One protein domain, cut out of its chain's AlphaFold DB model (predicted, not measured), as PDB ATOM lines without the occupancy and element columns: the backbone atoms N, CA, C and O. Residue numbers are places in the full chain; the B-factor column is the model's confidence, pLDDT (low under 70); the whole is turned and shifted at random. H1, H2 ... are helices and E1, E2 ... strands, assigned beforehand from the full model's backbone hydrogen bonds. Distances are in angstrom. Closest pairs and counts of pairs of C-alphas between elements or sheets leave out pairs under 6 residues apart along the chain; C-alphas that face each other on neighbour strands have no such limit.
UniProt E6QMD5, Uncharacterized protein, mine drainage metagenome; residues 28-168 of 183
ATOM      1  N   ILE A  28      48.575  14.612  22.976       93.94
ATOM      2  CA  ILE A  28      49.207  13.334  22.665       93.94
ATOM      3  C   ILE A  28      48.205  12.229  22.954       93.94
ATOM      4  O   ILE A  28      47.627  12.169  24.039       93.94
ATOM      5  N   GLY A  29      48.035  11.338  21.988       92.81
ATOM      6  CA  GLY A  29      47.342  10.078  22.176       92.81
ATOM      7  C   GLY A  29      48.238   8.888  21.870       92.81
ATOM      8  O   GLY A  29      49.414   9.020  21.525       92.81
ATOM      9  N   THR A  30      47.663   7.708  22.027       92.25
ATOM     10  CA  THR A  30      48.303   6.426  21.747       92.25
ATOM     11  C   THR A  30      47.623   5.811  20.537       92.25
ATOM     12  O   THR A  30      46.407   5.624  20.558       92.25
ATOM     13  N   PHE A  31      48.387   5.525  19.489       90.31
ATOM     14  CA  PHE A  31      47.893   4.812  18.325       90.31
ATOM     15  C   PHE A  31      47.353   3.453  18.753       90.31
ATOM     16  O   PHE A  31      47.990   2.735  19.532       90.31
ATOM     17  N   SER A  32      46.170   3.131  18.249       84.88
ATOM     18  CA  SER A  32      45.550   1.838  18.438       84.88
ATOM     19  C   SER A  32      45.169   1.274  17.076       84.88
ATOM     20  O   SER A  32      44.397   1.867  16.322       84.88
ATOM     21  N   SER A  33      45.771   0.140  16.758       68.31
ATOM     22  CA  SER A  33      45.544  -0.645  15.561       68.31
ATOM     23  C   SER A  33      44.085  -1.085  15.487       68.31
ATOM     24  O   SER A  33      43.407  -1.340  16.487       68.31
ATOM     25  N   THR A  34      43.589  -1.152  14.262       67.25
ATOM     26  CA  THR A  34      42.290  -1.725  13.928       67.25
ATOM     27  C   THR A  34      42.453  -3.114  13.352       67.25
ATOM     28  O   THR A  34      43.478  -3.441  12.752       67.25
ATOM     29  N   GLY A  35      41.408  -3.922  13.507       59.59
ATOM     30  CA  GLY A  35      41.147  -5.024  12.592       59.59
ATOM     31  C   GLY A  35      40.194  -4.541  11.503       59.59
ATOM     32  O   GLY A  35      39.159  -3.948  11.817       59.59
ATOM     33  N   GLU A  36      40.535  -4.788  10.239       59.47
ATOM     34  CA  GLU A  36      39.558  -4.722   9.151       59.47
ATOM     35  C   GLU A  36      38.534  -5.849   9.359       59.47
ATOM     36  O   GLU A  36      38.892  -7.011   9.578       59.47
ATOM     37  N   LEU A  37      37.253  -5.497   9.366       64.00
ATOM     38  CA  LEU A  37      36.144  -6.439   9.429       64.00
ATOM     39  C   LEU A  37      35.810  -6.945   8.022       64.00
ATOM     40  O   LEU A  37      36.106  -6.309   7.016       64.00
ATOM     41  N   SER A  38      35.135  -8.093   7.939       56.16
ATOM     42  CA  SER A  38      34.800  -8.741   6.661       56.16
ATOM     43  C   SER A  38      33.890  -7.921   5.737       56.16
ATOM     44  O   SER A  38      33.725  -8.278   4.575       56.16
ATOM     45  N   ASP A  39      33.254  -6.867   6.252       57.59
ATOM     46  CA  ASP A  39      32.408  -5.934   5.501       57.59
ATOM     47  C   ASP A  39      33.162  -4.670   5.037       57.59
ATOM     48  O   ASP A  39      32.538  -3.732   4.536       57.59
ATOM     49  N   GLY A  40      34.490  -4.634   5.208       55.97
ATOM     50  CA  GLY A  40      35.350  -3.501   4.865       55.97
ATOM     51  C   GLY A  40      35.308  -2.350   5.874       55.97
ATOM     52  O   GLY A  40      35.924  -1.312   5.638       55.97
ATOM     53  N   SER A  41      34.584  -2.494   6.990       64.25
ATOM     54  CA  SER A  41      34.648  -1.530   8.089       64.25
ATOM     55  C   SER A  41      35.883  -1.760   8.959       64.25
ATOM     56  O   SER A  41      36.398  -2.870   9.062       64.25
ATOM     57  N   TYR A  42      36.361  -0.711   9.622       68.62
ATOM     58  CA  TYR A  42      37.473  -0.820  10.562       68.62
ATOM     59  C   TYR A  42      36.916  -0.805  11.973       68.62
ATOM     60  O   TYR A  42      36.099   0.059  12.307       68.62
ATOM     61  N   ALA A  43      37.339  -1.760  12.800       67.25
ATOM     62  CA  ALA A  43      36.931  -1.818  14.191       67.25
ATOM     63  C   ALA A  43      38.121  -1.783  15.143       67.25
ATOM     64  O   ALA A  43      39.138  -2.450  14.947       67.25
ATOM     65  N   ASN A  44      37.946  -1.031  16.226       70.44
ATOM     66  CA  ASN A  44      38.814  -1.070  17.389       70.44
ATOM     67  C   ASN A  44      37.993  -1.520  18.607       70.44
ATOM     68  O   ASN A  44      36.980  -0.905  18.939       70.44
ATOM     69  N   CYS A  45      38.409  -2.615  19.245       67.25
ATOM     70  CA  CYS A  45      37.711  -3.230  20.385       67.25
ATOM     71  C   CYS A  45      38.418  -3.016  21.727       67.25
ATOM     72  O   CYS A  45      38.172  -3.747  22.691       67.25
ATOM     73  N   TYR A  46      39.305  -2.025  21.805       61.75
ATOM     74  CA  TYR A  46      39.973  -1.680  23.049       61.75
ATOM     75  C   TYR A  46      38.958  -1.226  24.115       61.75
ATOM     76  O   TYR A  46      38.023  -0.484  23.825       61.75
ATOM     77  N   GLY A  47      39.145  -1.655  25.370       53.59
ATOM     78  CA  GLY A  47      38.335  -1.191  26.507       53.59
ATOM     79  C   GLY A  47      36.992  -1.905  26.724       53.59
ATOM     80  O   GLY A  47      36.159  -1.405  27.473       53.59
ATOM     81  N   GLY A  48      36.764  -3.072  26.108       52.62
ATOM     82  CA  GLY A  48      35.580  -3.909  26.374       52.62
ATOM     83  C   GLY A  48      34.339  -3.575  25.535       52.62
ATOM     84  O   GLY A  48      33.281  -4.160  25.752       52.62
ATOM     85  N   GLY A  49      34.465  -2.676  24.551       59.47
ATOM     86  CA  GLY A  49      33.442  -2.404  23.543       59.47
ATOM     87  C   GLY A  49      34.067  -2.147  22.173       59.47
ATOM     88  O   GLY A  49      35.050  -1.421  22.066       59.47
ATOM     89  N   CYS A  50      33.494  -2.732  21.120       63.94
ATOM     90  CA  CYS A  50      33.949  -2.510  19.749       63.94
ATOM     91  C   CYS A  50      33.372  -1.217  19.176       63.94
ATOM     92  O   CYS A  50      32.163  -0.984  19.215       63.94
ATOM     93  N   THR A  51      34.246  -0.388  18.620       65.19
ATOM     94  CA  THR A  51      33.883   0.775  17.818       65.19
ATOM     95  C   THR A  51      34.200   0.448  16.372       65.19
ATOM     96  O   THR A  51      35.375   0.379  16.025       65.19
ATOM     97  N   SER A  52      33.174   0.256  15.543       64.81
ATOM     98  CA  SER A  52      33.335   0.180  14.093       64.81
ATOM     99  C   SER A  52      33.007   1.525  13.455       64.81
ATOM    100  O   SER A  52      32.053   2.204  13.844       64.81
ATOM    101  N   TYR A  53      33.819   1.930  12.486       64.44
ATOM    102  CA  TYR A  53      33.535   3.068  11.625       64.44
ATOM    103  C   TYR A  53      33.627   2.598  10.176       64.44
ATOM    104  O   TYR A  53      34.645   2.056   9.745       64.44
ATOM    105  N   ASN A  54      32.527   2.757   9.443       60.31
ATOM    106  CA  ASN A  54      32.499   2.481   8.018       60.31
ATOM    107  C   ASN A  54      32.866   3.775   7.291       60.31
ATOM    108  O   ASN A  54      32.053   4.692   7.165       60.31
ATOM    109  N   ALA A  55      34.119   3.838   6.868       59.62
ATOM    110  CA  ALA A  55      34.573   4.760   5.851       59.62
ATOM    111  C   ALA A  55      34.935   3.917   4.630       59.62
ATOM    112  O   ALA A  55      35.427   2.800   4.786       59.62
ATOM    113  N   GLY A  56      34.752   4.436   3.416       54.84
ATOM    114  CA  GLY A  56      35.215   3.758   2.196       54.84
ATOM    115  C   GLY A  56      36.746   3.704   2.069       54.84
ATOM    116  O   GLY A  56      37.260   3.614   0.956       54.84
ATOM    117  N   HIS A  57      37.470   3.854   3.183       66.38
ATOM    118  CA  HIS A  57      38.889   4.152   3.264       66.38
ATOM    119  C   HIS A  57      39.493   3.862   4.634       66.38
ATOM    120  O   HIS A  57      38.771   3.625   5.596       66.38
ATOM    121  N   ASN A  58      40.829   3.895   4.710       72.81
ATOM    122  CA  ASN A  58      41.573   3.572   5.926       72.81
ATOM    123  C   ASN A  58      41.262   4.561   7.065       72.81
ATOM    124  O   ASN A  58      41.323   5.786   6.887       72.81
ATOM    125  N   VAL A  59      40.955   4.010   8.239       80.31
ATOM    126  CA  VAL A  59      40.644   4.738   9.472       80.31
ATOM    127  C   VAL A  59      41.639   4.304  10.538       80.31
ATOM    128  O   VAL A  59      41.703   3.137  10.920       80.31
ATOM    129  N   SER A  60      42.399   5.266  11.046       86.69
ATOM    130  CA  SER A  60      43.356   5.073  12.134       86.69
ATOM    131  C   SER A  60      42.762   5.530  13.459       86.69
ATOM    132  O   SER A  60      42.050   6.531  13.498       86.69
ATOM    133  N   TYR A  61      43.070   4.847  14.561       88.31
ATOM    134  CA  TYR A  61      42.501   5.187  15.863       88.31
ATOM    135  C   TYR A  61      43.574   5.700  16.819       88.31
ATOM    136  O   TYR A  61      44.684   5.173  16.896       88.31
ATOM    137  N   ILE A  62      43.234   6.753  17.557       90.94
ATOM    138  CA  ILE A  62      44.089   7.365  18.571       90.94
ATOM    139  C   ILE A  62      43.318   7.395  19.887       90.94
ATOM    140  O   ILE A  62      42.261   8.016  19.990       90.94
ATOM    141  N   ARG A  63      43.862   6.744  20.912       89.25
ATOM    142  CA  ARG A  63      43.296   6.699  22.260       89.25
ATOM    143  C   ARG A  63      43.903   7.771  23.155       89.25
ATOM    144  O   ARG A  63      45.124   7.940  23.198       89.25
ATOM    145  N   THR A  64      43.053   8.442  23.916       88.19
ATOM    146  CA  THR A  64      43.411   9.367  24.994       88.19
ATOM    147  C   THR A  64      42.650   8.986  26.263       88.19
ATOM    148  O   THR A  64      41.775   8.127  26.232       88.19
ATOM    149  N   ASP A  65      42.932   9.659  27.376       81.38
ATOM    150  CA  ASP A  65      42.193   9.451  28.632       81.38
ATOM    151  C   ASP A  65      40.725   9.915  28.554       81.38
ATOM    152  O   ASP A  65      39.913   9.600  29.423       81.38
ATOM    153  N   SER A  66      40.379  10.719  27.544       76.69
ATOM    154  CA  SER A  66      39.018  11.220  27.345       76.69
ATOM    155  C   SER A  66      38.171  10.292  26.474       76.69
ATOM    156  O   SER A  66      36.944  10.259  26.616       76.69
ATOM    157  N   GLY A  67      38.811   9.558  25.568       81.62
ATOM    158  CA  GLY A  67      38.132   8.710  24.608       81.62
ATOM    159  C   GLY A  67      39.010   8.302  23.437       81.62
ATOM    160  O   GLY A  67      40.237   8.396  23.456       81.62
ATOM    161  N   MET A  68      38.342   7.898  22.370       87.50
ATOM    162  CA  MET A  68      38.952   7.405  21.151       87.50
ATOM    163  C   MET A  68      38.603   8.315  19.974       87.50
ATOM    164  O   MET A  68      37.438   8.643  19.733       87.50
ATOM    165  N   TYR A  69      39.622   8.712  19.226       88.81
ATOM    166  CA  TYR A  69      39.496   9.457  17.983       88.81
ATOM    167  C   TYR A  69      39.699   8.499  16.814       88.81
ATOM    168  O   TYR A  69      40.745   7.866  16.717       88.81
ATOM    169  N   ALA A  70      38.707   8.402  15.935       88.38
ATOM    170  CA  ALA A  70      38.819   7.747  14.641       88.38
ATOM    171  C   ALA A  70      39.210   8.815  13.614       88.38
ATOM    172  O   ALA A  70      38.460   9.766  13.400       88.38
ATOM    173  N   VAL A  71      40.392   8.686  13.023       89.56
ATOM    174  CA  VAL A  71      40.987   9.659  12.105       89.56
ATOM    175  C   VAL A  71      41.037   9.050  10.714       89.56
ATOM    176  O   VAL A  71      41.618   7.986  10.502       89.56
ATOM    177  N   GLU A  72      40.424   9.730   9.754       87.38
ATOM    178  CA  GLU A  72      40.385   9.278   8.370       87.38
ATOM    179  C   GLU A  72      41.693   9.597   7.644       87.38
ATOM    180  O   GLU A  72      42.271  10.676   7.821       87.38
ATOM    181  N   ALA A  73      42.138   8.691   6.770       84.00
ATOM    182  CA  ALA A  73      43.289   8.949   5.915       84.00
ATOM    183  C   ALA A  73      43.047  10.166   4.991       84.00
ATOM    184  O   ALA A  73      42.001  10.240   4.336       84.00
ATOM    185  N   PRO A  74      44.006  11.105   4.859       83.75
ATOM    186  CA  PRO A  74      43.856  12.277   4.003       83.75
ATOM    187  C   PRO A  74      43.556  11.912   2.542       83.75
ATOM    188  O   PRO A  74      44.221  11.065   1.942       83.75
ATOM    189  N   VAL A  75      42.609  12.617   1.925       79.56
ATOM    190  CA  VAL A  75      42.211  12.376   0.531       79.56
ATOM    191  C   VAL A  75      43.156  13.076  -0.453       79.56
ATOM    192  O   VAL A  75      43.526  14.248  -0.309       79.56
ATOM    193  N   SER A  76      43.528  12.375  -1.520       75.94
ATOM    194  CA  SER A  76      44.138  12.965  -2.707       75.94
ATOM    195  C   SER A  76      43.050  13.541  -3.608       75.94
ATOM    196  O   SER A  76      42.537  12.867  -4.499       75.94
ATOM    197  N   VAL A  77      42.695  14.809  -3.373       74.81
ATOM    198  CA  VAL A  77      41.634  15.511  -4.122       74.81
ATOM    199  C   VAL A  77      41.857  15.425  -5.635       74.81
ATOM    200  O   VAL A  77      40.932  15.103  -6.368       74.81
ATOM    201  N   GLY A  78      43.093  15.639  -6.103       69.50
ATOM    202  CA  GLY A  78      43.417  15.605  -7.532       69.50
ATOM    203  C   GLY A  78      43.243  14.224  -8.169       69.50
ATOM    204  O   GLY A  78      42.646  14.122  -9.235       69.50
ATOM    205  N   LEU A  79      43.709  13.158  -7.508       71.94
ATOM    206  CA  LEU A  79      43.543  11.789  -8.019       71.94
ATOM    207  C   LEU A  79      42.092  11.320  -7.928       71.94
ATOM    208  O   LEU A  79      41.613  10.658  -8.841       71.94
ATOM    209  N   THR A  80      41.382  11.709  -6.868       74.94
ATOM    210  CA  THR A  80      39.951  11.422  -6.709       74.94
ATOM    211  C   THR A  80      39.139  12.105  -7.807       74.94
ATOM    212  O   THR A  80      38.323  11.463  -8.459       74.94
ATOM    213  N   MET A  81      39.404  13.387  -8.078       75.25
ATOM    214  CA  MET A  81      38.741  14.134  -9.148       75.25
ATOM    215  C   MET A  81      39.085  13.572 -10.531       75.25
ATOM    216  O   MET A  81      38.191  13.400 -11.353       75.25
ATOM    217  N   LEU A  82      40.354  13.246 -10.790       78.50
ATOM    218  CA  LEU A  82      40.770  12.627 -12.051       78.50
ATOM    219  C   LEU A  82      40.107  11.263 -12.259       78.50
ATOM    220  O   LEU A  82      39.592  10.996 -13.341       78.50
ATOM    221  N   GLY A  83      40.071  10.436 -11.215       75.06
ATOM    222  CA  GLY A  83      39.357   9.165 -11.222       75.06
ATOM    223  C   GLY A  83      37.876   9.363 -11.520       75.06
ATOM    224  O   GLY A  83      37.346   8.694 -12.399       75.06
ATOM    225  N   ALA A  84      37.225  10.318 -10.852       77.50
ATOM    226  CA  ALA A  84      35.816  10.629 -11.070       77.50
ATOM    227  C   ALA A  84      35.545  11.100 -12.507       77.50
ATOM    228  O   ALA A  84      34.563  10.683 -13.110       77.50
ATOM    229  N   MET A  85      36.423  11.910 -13.101       78.81
ATOM    230  CA  MET A  85      36.293  12.298 -14.510       78.81
ATOM    231  C   MET A  85      36.458  11.102 -15.456       78.81
ATOM    232  O   MET A  85      35.713  10.985 -16.424       78.81
ATOM    233  N   ALA A  86      37.397  10.196 -15.171       80.75
ATOM    234  CA  ALA A  86      37.643   9.010 -15.990       80.75
ATOM    235  C   ALA A  86      36.530   7.948 -15.885       80.75
ATOM    236  O   ALA A  86      36.388   7.120 -16.781       80.75
ATOM    237  N   SER A  87      35.741   7.968 -14.809       79.00
ATOM    238  CA  SER A  87      34.709   6.969 -14.502       79.00
ATOM    239  C   SER A  87      33.275   7.507 -14.552       79.00
ATOM    240  O   SER A  87      32.363   6.845 -14.055       79.00
ATOM    241  N   ASN A  88      33.051   8.704 -15.108       77.81
ATOM    242  CA  ASN A  88      31.748   9.389 -15.084       77.81
ATOM    243  C   ASN A  88      31.154   9.538 -13.665       77.81
ATOM    244  O   ASN A  88      29.949   9.417 -13.463       77.81
ATOM    245  N   GLY A  89      32.006   9.789 -12.672       68.88
ATOM    246  CA  GLY A  89      31.638  10.020 -11.275       68.88
ATOM    247  C   GLY A  89      31.652   8.774 -10.390       68.88
ATOM    248  O   GLY A  89      31.432   8.900  -9.192       68.88
ATOM    249  N   ASN A  90      31.946   7.590 -10.936       68.31
ATOM    250  CA  ASN A  90      31.866   6.319 -10.212       68.31
ATOM    251  C   ASN A  90      33.235   5.784  -9.746       68.31
ATOM    252  O   ASN A  90      33.477   4.578  -9.763       68.31
ATOM    253  N   ALA A  91      34.170   6.672  -9.395       66.75
ATOM    254  CA  ALA A  91      35.499   6.284  -8.920       66.75
ATOM    255  C   ALA A  91      35.575   6.300  -7.389       66.75
ATOM    256  O   ALA A  91      34.985   7.185  -6.763       66.75
ATOM    257  N   PRO A  92      36.345   5.376  -6.789       66.69
ATOM    258  CA  PRO A  92      36.616   5.407  -5.361       66.69
ATOM    259  C   PRO A  92      37.423   6.653  -4.975       66.69
ATOM    260  O   PRO A  92      38.212   7.183  -5.765       66.69
ATOM    261  N   THR A  93      37.257   7.092  -3.730       70.62
ATOM    262  CA  THR A  93      38.108   8.121  -3.127       70.62
ATOM    263  C   THR A  93      39.542   7.601  -3.031       70.62
ATOM    264  O   THR A  93      39.789   6.521  -2.500       70.62
ATOM    265  N   VAL A  94      40.506   8.357  -3.561       70.19
ATOM    266  CA  VAL A  94      41.922   7.970  -3.534       70.19
ATOM    267  C   VAL A  94      42.594   8.632  -2.344       70.19
ATOM    268  O   VAL A  94      42.672   9.860  -2.275       70.19
ATOM    269  N   HIS A  95      43.128   7.830  -1.426       71.50
ATOM    270  CA  HIS A  95      43.808   8.324  -0.228       71.50
ATOM    271  C   HIS A  95      45.298   8.515  -0.479       71.50
ATOM    272  O   HIS A  95      45.909   7.856  -1.321       71.50
ATOM    273  N   LYS A  96      45.886   9.468   0.241       74.06
ATOM    274  CA  LYS A  96      47.335   9.620   0.290       74.06
ATOM    275  C   LYS A  96      47.863   8.634   1.315       74.06
ATOM    276  O   LYS A  96      47.394   8.640   2.449       74.06
ATOM    277  N   GLN A  97      48.870   7.863   0.925       74.44
ATOM    278  CA  GLN A  97      49.704   7.190   1.907       74.44
ATOM    279  C   GLN A  97      50.271   8.244   2.864       74.44
ATOM    280  O   GLN A  97      50.692   9.327   2.435       74.44
ATOM    281  N   TRP A  98      50.221   7.954   4.155       82.69
ATOM    282  CA  TRP A  98      50.590   8.904   5.195       82.69
ATOM    283  C   TRP A  98      51.176   8.183   6.405       82.69
ATOM    284  O   TRP A  98      51.103   6.963   6.523       82.69
ATOM    285  N   PHE A  99      51.806   8.944   7.298       88.12
ATOM    286  CA  PHE A  99      52.643   8.373   8.354       88.12
ATOM    287  C   PHE A  99      51.888   7.441   9.315       88.12
ATOM    288  O   PHE A  99      52.502   6.545   9.884       88.12
ATOM    289  N   MET A 100      50.570   7.621   9.485       87.94
ATOM    290  CA  MET A 100      49.779   6.761  10.370       87.94
ATOM    291  C   MET A 100      49.682   5.314   9.871       87.94
ATOM    292  O   MET A 100      49.529   4.418  10.691       87.94
ATOM    293  N   ASP A 101      49.866   5.070   8.567       83.81
ATOM    294  CA  ASP A 101      49.886   3.716   7.990       83.81
ATOM    295  C   ASP A 101      51.112   2.894   8.441       83.81
ATOM    296  O   ASP A 101      51.160   1.685   8.232       83.81
ATOM    297  N   GLN A 102      52.126   3.547   9.021       85.69
ATOM    298  CA  GLN A 102      53.380   2.926   9.464       85.69
ATOM    299  C   GLN A 102      53.464   2.764  10.988       85.69
ATOM    300  O   GLN A 102      54.470   2.269  11.496       85.69
ATOM    301  N   LEU A 103      52.445   3.222  11.720       87.38
ATOM    302  CA  LEU A 103      52.437   3.182  13.177       87.38
ATOM    303  C   LEU A 103      52.077   1.790  13.698       87.38
ATOM    304  O   LEU A 103      51.278   1.062  13.106       87.38
ATOM    305  N   HIS A 104      52.639   1.454  14.853       87.75
ATOM    306  CA  HIS A 104      52.354   0.231  15.591       87.75
ATOM    307  C   HIS A 104      51.502   0.535  16.828       87.75
ATOM    308  O   HIS A 104      51.531   1.643  17.371       87.75
ATOM    309  N   GLU A 105      50.738  -0.462  17.291       85.88
ATOM    310  CA  GLU A 105      49.975  -0.365  18.544       85.88
ATOM    311  C   GLU A 105      50.867   0.169  19.673       85.88
ATOM    312  O   GLU A 105      51.927  -0.390  19.958       85.88
ATOM    313  N   GLY A 106      50.428   1.240  20.338       85.94
ATOM    314  CA  GLY A 106      51.171   1.852  21.440       85.94
ATOM    315  C   GLY A 106      52.009   3.079  21.068       85.94
ATOM    316  O   GLY A 106      52.375   3.837  21.977       85.94
ATOM    317  N   ASP A 107      52.258   3.331  19.779       92.56
ATOM    318  CA  ASP A 107      53.006   4.506  19.324       92.56
ATOM    319  C   ASP A 107      52.317   5.813  19.738       92.56
ATOM    320  O   ASP A 107      51.093   5.896  19.864       92.56
ATOM    321  N   LYS A 108      53.099   6.867  19.987       94.31
ATOM    322  CA  LYS A 108      52.550   8.177  20.362       94.31
ATOM    323  C   LYS A 108      52.237   9.007  19.130       94.31
ATOM    324  O   LYS A 108      53.067   9.148  18.240       94.31
ATOM    325  N   VAL A 109      51.054   9.613  19.128       94.12
ATOM    326  CA  VAL A 109      50.588  10.479  18.043       94.12
ATOM    327  C   VAL A 109      50.269  11.855  18.600       94.12
ATOM    328  O   VAL A 109      49.474  11.983  19.531       94.12
ATOM    329  N   LEU A 110      50.898  12.879  18.025       94.31
ATOM    330  CA  LEU A 110      50.632  14.284  18.322       94.31
ATOM    331  C   LEU A 110      49.591  14.814  17.331       94.31
ATOM    332  O   LEU A 110      49.796  14.730  16.121       94.31
ATOM    333  N   PHE A 111      48.484  15.357  17.828       94.31
ATOM    334  CA  PHE A 111      47.404  15.866  16.982       94.31
ATOM    335  C   PHE A 111      46.585  16.946  17.692       94.31
ATOM    336  O   PHE A 111      46.553  17.018  18.919       94.31
ATOM    337  N   ALA A 112      45.935  17.804  16.917       94.62
ATOM    338  CA  ALA A 112      44.912  18.720  17.392       94.62
ATOM    339  C   ALA A 112      43.571  18.316  16.773       94.62
ATOM    340  O   ALA A 112      43.520  17.845  15.634       94.62
ATOM    341  N   ALA A 113      42.480  18.499  17.516       93.88
ATOM    342  CA  ALA A 113      41.144  18.145  17.056       93.88
ATOM    343  C   ALA A 113      40.114  19.204  17.452       93.88
ATOM    344  O   ALA A 113      40.111  19.710  18.575       93.88
ATOM    345  N   LYS A 114      39.190  19.500  16.537       93.06
ATOM    346  CA  LYS A 114      38.015  20.336  16.791       93.06
ATOM    347  C   LYS A 114      36.764  19.577  16.385       93.06
ATOM    348  O   LYS A 114      36.539  19.347  15.200       93.06
ATOM    349  N   CYS A 115      35.938  19.231  17.367       91.31
ATOM    350  CA  CYS A 115      34.739  18.426  17.162       91.31
ATOM    351  C   CYS A 115      33.456  19.253  17.305       91.31
ATOM    352  O   CYS A 115      33.383  20.183  18.111       91.31
ATOM    353  N   ASN A 116      32.435  18.914  16.520       90.75
ATOM    354  CA  ASN A 116      31.098  19.495  16.639       90.75
ATOM    355  C   ASN A 116      30.216  18.694  17.622       90.75
ATOM    356  O   ASN A 116      30.631  17.682  18.178       90.75
ATOM    357  N   LYS A 117      28.959  19.121  17.811       87.50
ATOM    358  CA  LYS A 117      27.995  18.470  18.725       87.50
ATOM    359  C   LYS A 117      27.611  17.029  18.357       87.50
ATOM    360  O   LYS A 117      27.026  16.334  19.179       87.50
ATOM    361  N   HIS A 118      27.879  16.614  17.122       86.19
ATOM    362  CA  HIS A 118      27.664  15.249  16.646       86.19
ATOM    363  C   HIS A 118      28.925  14.389  16.793       86.19
ATOM    364  O   HIS A 118      28.887  13.223  16.433       86.19
ATOM    365  N   ASN A 119      30.002  14.956  17.347       87.75
ATOM    366  CA  ASN A 119      31.353  14.413  17.446       87.75
ATOM    367  C   ASN A 119      32.074  14.188  16.109       87.75
ATOM    368  O   ASN A 119      33.084  13.493  16.083       87.75
ATOM    369  N   ASN A 120      31.622  14.820  15.023       90.06
ATOM    370  CA  ASN A 120      32.437  14.898  13.810       90.06
ATOM    371  C   ASN A 120      33.580  15.879  14.075       90.06
ATOM    372  O   ASN A 120      33.331  16.993  14.554       90.06
ATOM    373  N   CYS A 121      34.805  15.477  13.763       92.31
ATOM    374  CA  CYS A 121      36.014  16.204  14.108       92.31
ATOM    375  C   CYS A 121      36.816  16.580  12.866       92.31
ATOM    376  O   CYS A 121      36.967  15.790  11.938       92.31
ATOM    377  N   GLN A 122      37.360  17.793  12.888       94.56
ATOM    378  CA  GLN A 122      38.471  18.192  12.037       94.56
ATOM    379  C   GLN A 122      39.767  17.955  12.811       94.56
ATOM    380  O   GLN A 122      39.874  18.379  13.965       94.56
ATOM    381  N   PHE A 123      40.729  17.301  12.174       93.38
ATOM    382  CA  PHE A 123      42.035  16.983  12.734       93.38
ATOM    383  C   PHE A 123      43.146  17.741  12.023       93.38
ATOM    384  O   PHE A 123      43.089  17.942  10.806       93.38
ATOM    385  N   TRP A 124      44.175  18.079  12.797       93.31
ATOM    386  CA  TRP A 124      45.452  18.593  12.322       93.31
ATOM    387  C   TRP A 124      46.579  17.769  12.929       93.31
ATOM    388  O   TRP A 124      46.667  17.635  14.151       93.31
ATOM    389  N   LEU A 125      47.418  17.187  12.076       93.06
ATOM    390  CA  LEU A 125      48.534  16.340  12.491       93.06
ATOM    391  C   LEU A 125      49.817  16.869  11.856       93.06
ATOM    392  O   LEU A 125      49.845  17.033  10.634       93.06
ATOM    393  N   PRO A 126      50.891  17.115  12.621       91.31
ATOM    394  CA  PRO A 126      52.167  17.493  12.047       91.31
ATOM    395  C   PRO A 126      52.647  16.467  11.029       91.31
ATOM    396  O   PRO A 126      52.547  15.262  11.245       91.31
ATOM    397  N   ASN A 127      53.179  16.949   9.914       89.31
ATOM    398  CA  ASN A 127      53.742  16.088   8.894       89.31
ATOM    399  C   ASN A 127      55.214  15.781   9.239       89.31
ATOM    400  O   ASN A 127      56.035  16.702   9.174       89.31
ATOM    401  N   PRO A 128      55.570  14.526   9.577       88.69
ATOM    402  CA  PRO A 128      56.949  14.178   9.920       88.69
ATOM    403  C   PRO A 128      57.904  14.317   8.727       88.69
ATOM    404  O   PRO A 128      59.067  14.665   8.914       88.69
ATOM    405  N   ASP A 129      57.406  14.143   7.500       87.12
ATOM    406  CA  ASP A 129      58.195  14.260   6.268       87.12
ATOM    407  C   ASP A 129      58.375  15.718   5.822       87.12
ATOM    408  O   ASP A 129      59.227  16.033   4.989       87.12
ATOM    409  N   LYS A 130      57.534  16.632   6.325       85.31
ATOM    410  CA  LYS A 130      57.501  18.046   5.926       85.31
ATOM    411  C   LYS A 130      57.351  18.944   7.143       85.31
ATOM    412  O   LYS A 130      56.254  19.391   7.480       85.31
ATOM    413  N   ILE A 131      58.488  19.263   7.748       82.50
ATOM    414  CA  ILE A 131      58.581  20.175   8.886       82.50
ATOM    415  C   ILE A 131      57.827  21.490   8.623       82.50
ATOM    416  O   ILE A 131      57.963  22.113   7.569       82.50
ATOM    417  N   GLY A 132      57.015  21.907   9.599       82.94
ATOM    418  CA  GLY A 132      56.194  23.118   9.509       82.94
ATOM    419  C   GLY A 132      54.937  22.973   8.641       82.94
ATOM    420  O   GLY A 132      54.261  23.971   8.386       82.94
ATOM    421  N   LYS A 133      54.607  21.763   8.174       86.62
ATOM    422  CA  LYS A 133      53.332  21.444   7.518       86.62
ATOM    423  C   LYS A 133      52.512  20.484   8.368       86.62
ATOM    424  O   LYS A 133      53.049  19.697   9.141       86.62
ATOM    425  N   GLU A 134      51.203  20.548   8.177       88.44
ATOM    426  CA  GLU A 134      50.228  19.686   8.838       88.44
ATOM    427  C   GLU A 134      49.403  18.947   7.781       88.44
ATOM    428  O   GLU A 134      49.125  19.470   6.695       88.44
ATOM    429  N   PHE A 135      49.004  17.725   8.103       88.88
ATOM    430  CA  PHE A 135      47.859  17.077   7.490       88.88
ATOM    431  C   PHE A 135      46.586  17.649   8.103       88.88
ATOM    432  O   PHE A 135      46.516  17.842   9.312       88.88
ATOM    433  N   SER A 136      45.581  17.885   7.265       89.62
ATOM    434  CA  SER A 136      44.238  18.279   7.681       89.62
ATOM    435  C   SER A 136      43.270  17.216   7.181       89.62
ATOM    436  O   SER A 136      43.231  16.951   5.977       89.62
ATOM    437  N   THR A 137      42.553  16.560   8.091       89.94
ATOM    438  CA  THR A 137      41.666  15.438   7.755       89.94
ATOM    439  C   THR A 137      40.451  15.365   8.676       89.94
ATOM    440  O   THR A 137      40.412  16.011   9.722       89.94
ATOM    441  N   ALA A 138      39.437  14.615   8.261       90.31
ATOM    442  CA  ALA A 138      38.198  14.436   9.000       90.31
ATOM    443  C   ALA A 138      38.239  13.183   9.885       90.31
ATOM    444  O   ALA A 138      39.188  12.396   9.866       90.31
ATOM    445  N   GLY A 139      37.195  13.023  10.686       88.94
ATOM    446  CA  GLY A 139      36.907  11.792  11.396       88.94
ATOM    447  C   GLY A 139      35.919  12.029  12.529       88.94
ATOM    448  O   GLY A 139      35.103  12.958  12.489       88.94
ATOM    449  N   TYR A 140      36.000  11.202  13.565       88.19
ATOM    450  CA  TYR A 140      35.005  11.150  14.627       88.19
ATOM    451  C   TYR A 140      35.636  10.977  16.007       88.19
ATOM    452  O   TYR A 140      36.681  10.348  16.155       88.19
ATOM    453  N   TYR A 141      34.979  11.501  17.039       87.69
ATOM    454  CA  TYR A 141      35.356  11.283  18.433       87.69
ATOM    455  C   TYR A 141      34.294  10.489  19.187       87.69
ATOM    456  O   TYR A 141      33.108  10.815  19.170       87.69
ATOM    457  N   ARG A 142      34.731   9.483  19.936       82.50
ATOM    458  CA  ARG A 142      33.884   8.711  20.836       82.50
ATOM    459  C   ARG A 142      34.466   8.773  22.238       82.50
ATOM    460  O   ARG A 142      35.573   8.310  22.470       82.50
ATOM    461  N   ALA A 143      33.713   9.335  23.176       78.00
ATOM    462  CA  ALA A 143      34.106   9.307  24.579       78.00
ATOM    463  C   ALA A 143      34.080   7.864  25.110       78.00
ATOM    464  O   ALA A 143      33.129   7.131  24.826       78.00
ATOM    465  N   ASP A 144      35.071   7.493  25.923       70.12
ATOM    466  CA  ASP A 144      35.108   6.173  26.581       70.12
ATOM    467  C   ASP A 144      33.930   6.008  27.551       70.12
ATOM    468  O   ASP A 144      33.359   4.930  27.705       70.12
ATOM    469  N   ASN A 145      33.505   7.118  28.156       66.44
ATOM    470  CA  ASN A 145      32.345   7.152  29.030       66.44
ATOM    471  C   ASN A 145      31.081   7.444  28.223       66.44
ATOM    472  O   ASN A 145      30.827   8.585  27.821       66.44
ATOM    473  N   ALA A 146      30.249   6.419  28.033       64.44
ATOM    474  CA  ALA A 146      28.921   6.609  27.471       64.44
ATOM    475  C   ALA A 146      28.114   7.581  28.345       64.44
ATOM    476  O   ALA A 146      28.065   7.474  29.576       64.44
ATOM    477  N   ARG A 147      27.436   8.532  27.700       65.81
ATOM    478  CA  ARG A 147      26.462   9.378  28.385       65.81
ATOM    479  C   ARG A 147      25.218   8.536  28.669       65.81
ATOM    480  O   ARG A 147      24.411   8.302  27.778       65.81
ATOM    481  N   THR A 148      25.075   8.082  29.906       75.25
ATOM    482  CA  THR A 148      23.938   7.300  30.392       75.25
ATOM    483  C   THR A 148      23.108   8.141  31.354       75.25
ATOM    484  O   THR A 148      23.548   9.181  31.856       75.25
ATOM    485  N   ASN A 149      21.887   7.691  31.643       78.62
ATOM    486  CA  ASN A 149      21.078   8.282  32.710       78.62
ATOM    487  C   ASN A 149      21.857   8.351  34.039       78.62
ATOM    488  O   ASN A 149      21.766   9.357  34.731       78.62
ATOM    489  N   ALA A 150      22.688   7.350  34.339       82.12
ATOM    490  CA  ALA A 150      23.545   7.317  35.515       82.12
ATOM    491  C   ALA A 150      24.738   8.287  35.409       82.12
ATOM    492  O   ALA A 150      24.923   9.118  36.296       82.12
ATOM    493  N   THR A 151      25.505   8.270  34.309       79.81
ATOM    494  CA  THR A 151      26.724   9.097  34.204       79.81
ATOM    495  C   THR A 151      26.425  10.597  34.140       79.81
ATOM    496  O   THR A 151      27.228  11.421  34.573       79.81
ATOM    497  N   THR A 152      25.226  10.988  33.693       83.88
ATOM    498  CA  THR A 152      24.779  12.395  33.736       83.88
ATOM    499  C   THR A 152      24.489  12.932  35.140       83.88
ATOM    500  O   THR A 152      24.322  14.150  35.288       83.88
ATOM    501  N   LEU A 153      24.418  12.062  36.152       87.75
ATOM    502  CA  LEU A 153      24.153  12.410  37.551       87.75
ATOM    503  C   LEU A 153      25.421  12.438  38.421       87.75
ATOM    504  O   LEU A 153      25.351  12.909  39.558       87.75
ATOM    505  N   CYS A 154      26.565  12.005  37.884       85.38
ATOM    506  CA  CYS A 154      27.863  12.049  38.556       85.38
ATOM    507  C   CYS A 154      28.224  13.467  39.015       85.38
ATOM    508  O   CYS A 154      28.079  14.428  38.254       85.38
ATOM    509  N   GLY A 155      28.683  13.608  40.260       83.69
ATOM    510  CA  GLY A 155      29.076  14.880  40.868       83.69
ATOM    511  C   GLY A 155      27.916  15.832  41.179       83.69
ATOM    512  O   GLY A 155      28.157  16.970  41.571       83.69
ATOM    513  N   LYS A 156      26.657  15.404  41.003       88.75
ATOM    514  CA  LYS A 156      25.462  16.236  41.256       88.75
ATOM    515  C   LYS A 156      24.763  15.927  42.581       88.75
ATOM    516  O   LYS A 156      23.704  16.496  42.844       88.75
ATOM    517  N   GLY A 157      25.292  14.991  43.377       87.19
ATOM    518  CA  GLY A 157      24.677  14.547  44.636       87.19
ATOM    519  C   GLY A 157      23.301  13.892  44.453       87.19
ATOM    520  O   GLY A 157      22.477  13.905  45.363       87.19
ATOM    521  N   LYS A 158      23.010  13.380  43.248       90.00
ATOM    522  CA  LYS A 158      21.751  12.692  42.910       90.00
ATOM    523  C   LYS A 158      21.873  11.168  42.953       90.00
ATOM    524  O   LYS A 158      20.869  10.481  42.792       90.00
ATOM    525  N   LEU A 159      23.084  10.654  43.153       87.25
ATOM    526  CA  LEU A 159      23.380   9.235  43.295       87.25
ATOM    527  C   LEU A 159      23.756   8.942  44.748       87.25
ATOM    528  O   LEU A 159      24.310   9.798  45.436       87.25
ATOM    529  N   LYS A 160      23.451   7.729  45.219       91.75
ATOM    530  CA  LYS A 160      24.043   7.237  46.468       91.75
ATOM    531  C   LYS A 160      25.551   7.039  46.260       91.75
ATOM    532  O   LYS A 160      25.918   6.611  45.162       91.75
ATOM    533  N   PRO A 161      26.406   7.262  47.275       88.94
ATOM    534  CA  PRO A 161      27.856   7.114  47.137       88.94
ATOM    535  C   PRO A 161      28.285   5.754  46.572       88.94
ATOM    536  O   PRO A 161      29.146   5.704  45.696       88.94
ATOM    537  N   GLU A 162      27.643   4.655  46.992       89.62
ATOM    538  CA  GLU A 162      27.962   3.320  46.473       89.62
ATOM    539  C   GLU A 162      27.608   3.128  44.990       89.62
ATOM    540  O   GLU A 162      28.250   2.334  44.308       89.62
ATOM    541  N   ILE A 163      26.607   3.851  44.480       86.44
ATOM    542  CA  ILE A 163      26.209   3.816  43.065       86.44
ATOM    543  C   ILE A 163      27.107   4.738  42.252       86.44
ATOM    544  O   ILE A 163      27.543   4.372  41.166       86.44
ATOM    545  N   GLU A 164      27.423   5.913  42.793       86.50
ATOM    546  CA  GLU A 164      28.330   6.870  42.168       86.50
ATOM    547  C   GLU A 164      29.708   6.241  41.923       86.50
ATOM    548  O   GLU A 164      30.234   6.340  40.820       86.50
ATOM    549  N   ALA A 165      30.229   5.476  42.887       84.25
ATOM    550  CA  ALA A 165      31.491   4.747  42.746       84.25
ATOM    551  C   ALA A 165      31.487   3.661  41.649       84.25
ATOM    552  O   ALA A 165      32.551   3.302  41.153       84.25
ATOM    553  N   GLN A 166      30.319   3.126  41.274       82.19
ATOM    554  CA  GLN A 166      30.198   2.076  40.252       82.19
ATOM    555  C   GLN A 166      30.028   2.634  38.840       82.19
ATOM    556  O   GLN A 166      30.504   2.039  37.877       82.19
ATOM    557  N   VAL A 167      29.291   3.738  38.704       81.50
ATOM    558  CA  VAL A 167      28.833   4.238  37.396       81.50
ATOM    559  C   VAL A 167      29.577   5.479  36.935       81.50
ATOM    560  O   VAL A 167      29.522   5.820  35.753       81.50
ATOM    561  N   CYS A 168      30.236   6.186  37.849       81.81
ATOM    562  CA  CYS A 168      30.981   7.382  37.516       81.81
ATOM    563  C   CYS A 168      32.440   7.022  37.281       81.81
ATOM    564  O   CYS A 168      33.042   6.358  38.126       81.81
TER     565      CYS A 168
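What this domain is: This is residues 28 to 168 of the 183 residues of an uncharacterized protein of mine drainage metagenome (UniProt E6QMD5). The core is a small closed barrel of six antiparallel strands, with a two-stranded hairpin, E2 and E3, beside its wall near E4 and E5 and the short helix H2 outside it. Two further helices lie well away from the barrel on opposite sides, H1 and H3, and the reach from one to the other makes the long axis. The printed part has 141 residues with eight named strands and three named helices, in the order E1 E2 E3 E4 E5 H1 H2 E6 E7 E8 H3; the class is mixed, helices and strands, with under half of the residues in named elements. The whole is loose, with a radius of gyration of the C-alphas of 18.3 A, and elongated, spanning 63 by 35 by 27 A.

How they stand to each other: Start at E1, residues 28 to 32, whose pairing is staggered: residues 30 to 32 pair with E4, residues 59 to 63, and residues 28 to 30 with E6, residues 108 to 115. Between E1 and E4, N 30 and O 63 are 2.8 A apart, within hydrogen-bond range. Next come E2, residues 42 to 44, and E3, residues 51 to 53, an antiparallel hairpin where N 51 and O 44 are 2.8 A apart; residues 35 to 36 also pair antiparallel with residues 42 to 43 of E2. The closest C-alphas of E2 and E4 are those of Tyr 42 and Val 59, 6.5 A apart. E4 forms a hairpin with E5, residues 67 to 72, where N 69 and O 62 are 2.8 A apart. On the other side of E5 lies E8, residues 134 to 143, with N 70 and O 140 at 2.8 A. H1, residues 77 to 86, is not on the barrel, with 0 pairs of C-alphas within 10 A. H2, residues 99 to 102, is on the barrel and outside it, at a height over the sheet of 8.5 A and over none of the strands; its closest C-alpha to E4 is Met 100, 6.9 A from that of Ser 60. E6, E7, residues 120 to 126, and E8 form a meander, each strand the antiparallel neighbour of the one before. Between E6 and E7, N 112 and O 124 are within hydrogen-bond range at 2.9 A, and between E7 and E8, N 121 and O 139 are within hydrogen-bond range at 2.8 A. The ring closes between E6 and E1, where N 29 and O 109 are 2.9 A apart. E6 bends by 53 degrees at residue 112, and E8 by 69 degrees at residue 138. H3, residues 161 to 167, is not on the barrel. In H1 every O i to N i+4 pair is within hydrogen-bond range and in H3 2 of 3 are; H2 is too short for such a pair, but its one O i to N i+3 pair is within range.

Where its parts are: Find C-alpha 28 at (49.207, 13.334, 22.665), where E1 begins; it runs 12.8 A to Ser 32. E4 covers 13.2 A and E5 16.4 A. H1 runs 14.1 A to C-alpha 86 at (37.643, 9.010, -15.990). E6 spans 20.8 A, E7 20.0 A and E8, the longest strand, 24.8 A. H3 spans 10.2 A and ends at C-alpha 167, (28.833, 4.238, 37.396).

The domain as a whole: The two C-alphas farthest apart are those of Ala 86 and Lys 160, 63.9 A. The printed part has no cut. Two links are long: residues 87 to 98 from H1 to H2, and residues 144 to 160 from E8 to H3. The mean pLDDT of the printed part is 80.1, and 32 residues are under 70: 33 to 43, 45 to 57, 78, 89 to 92 and 145 to 147.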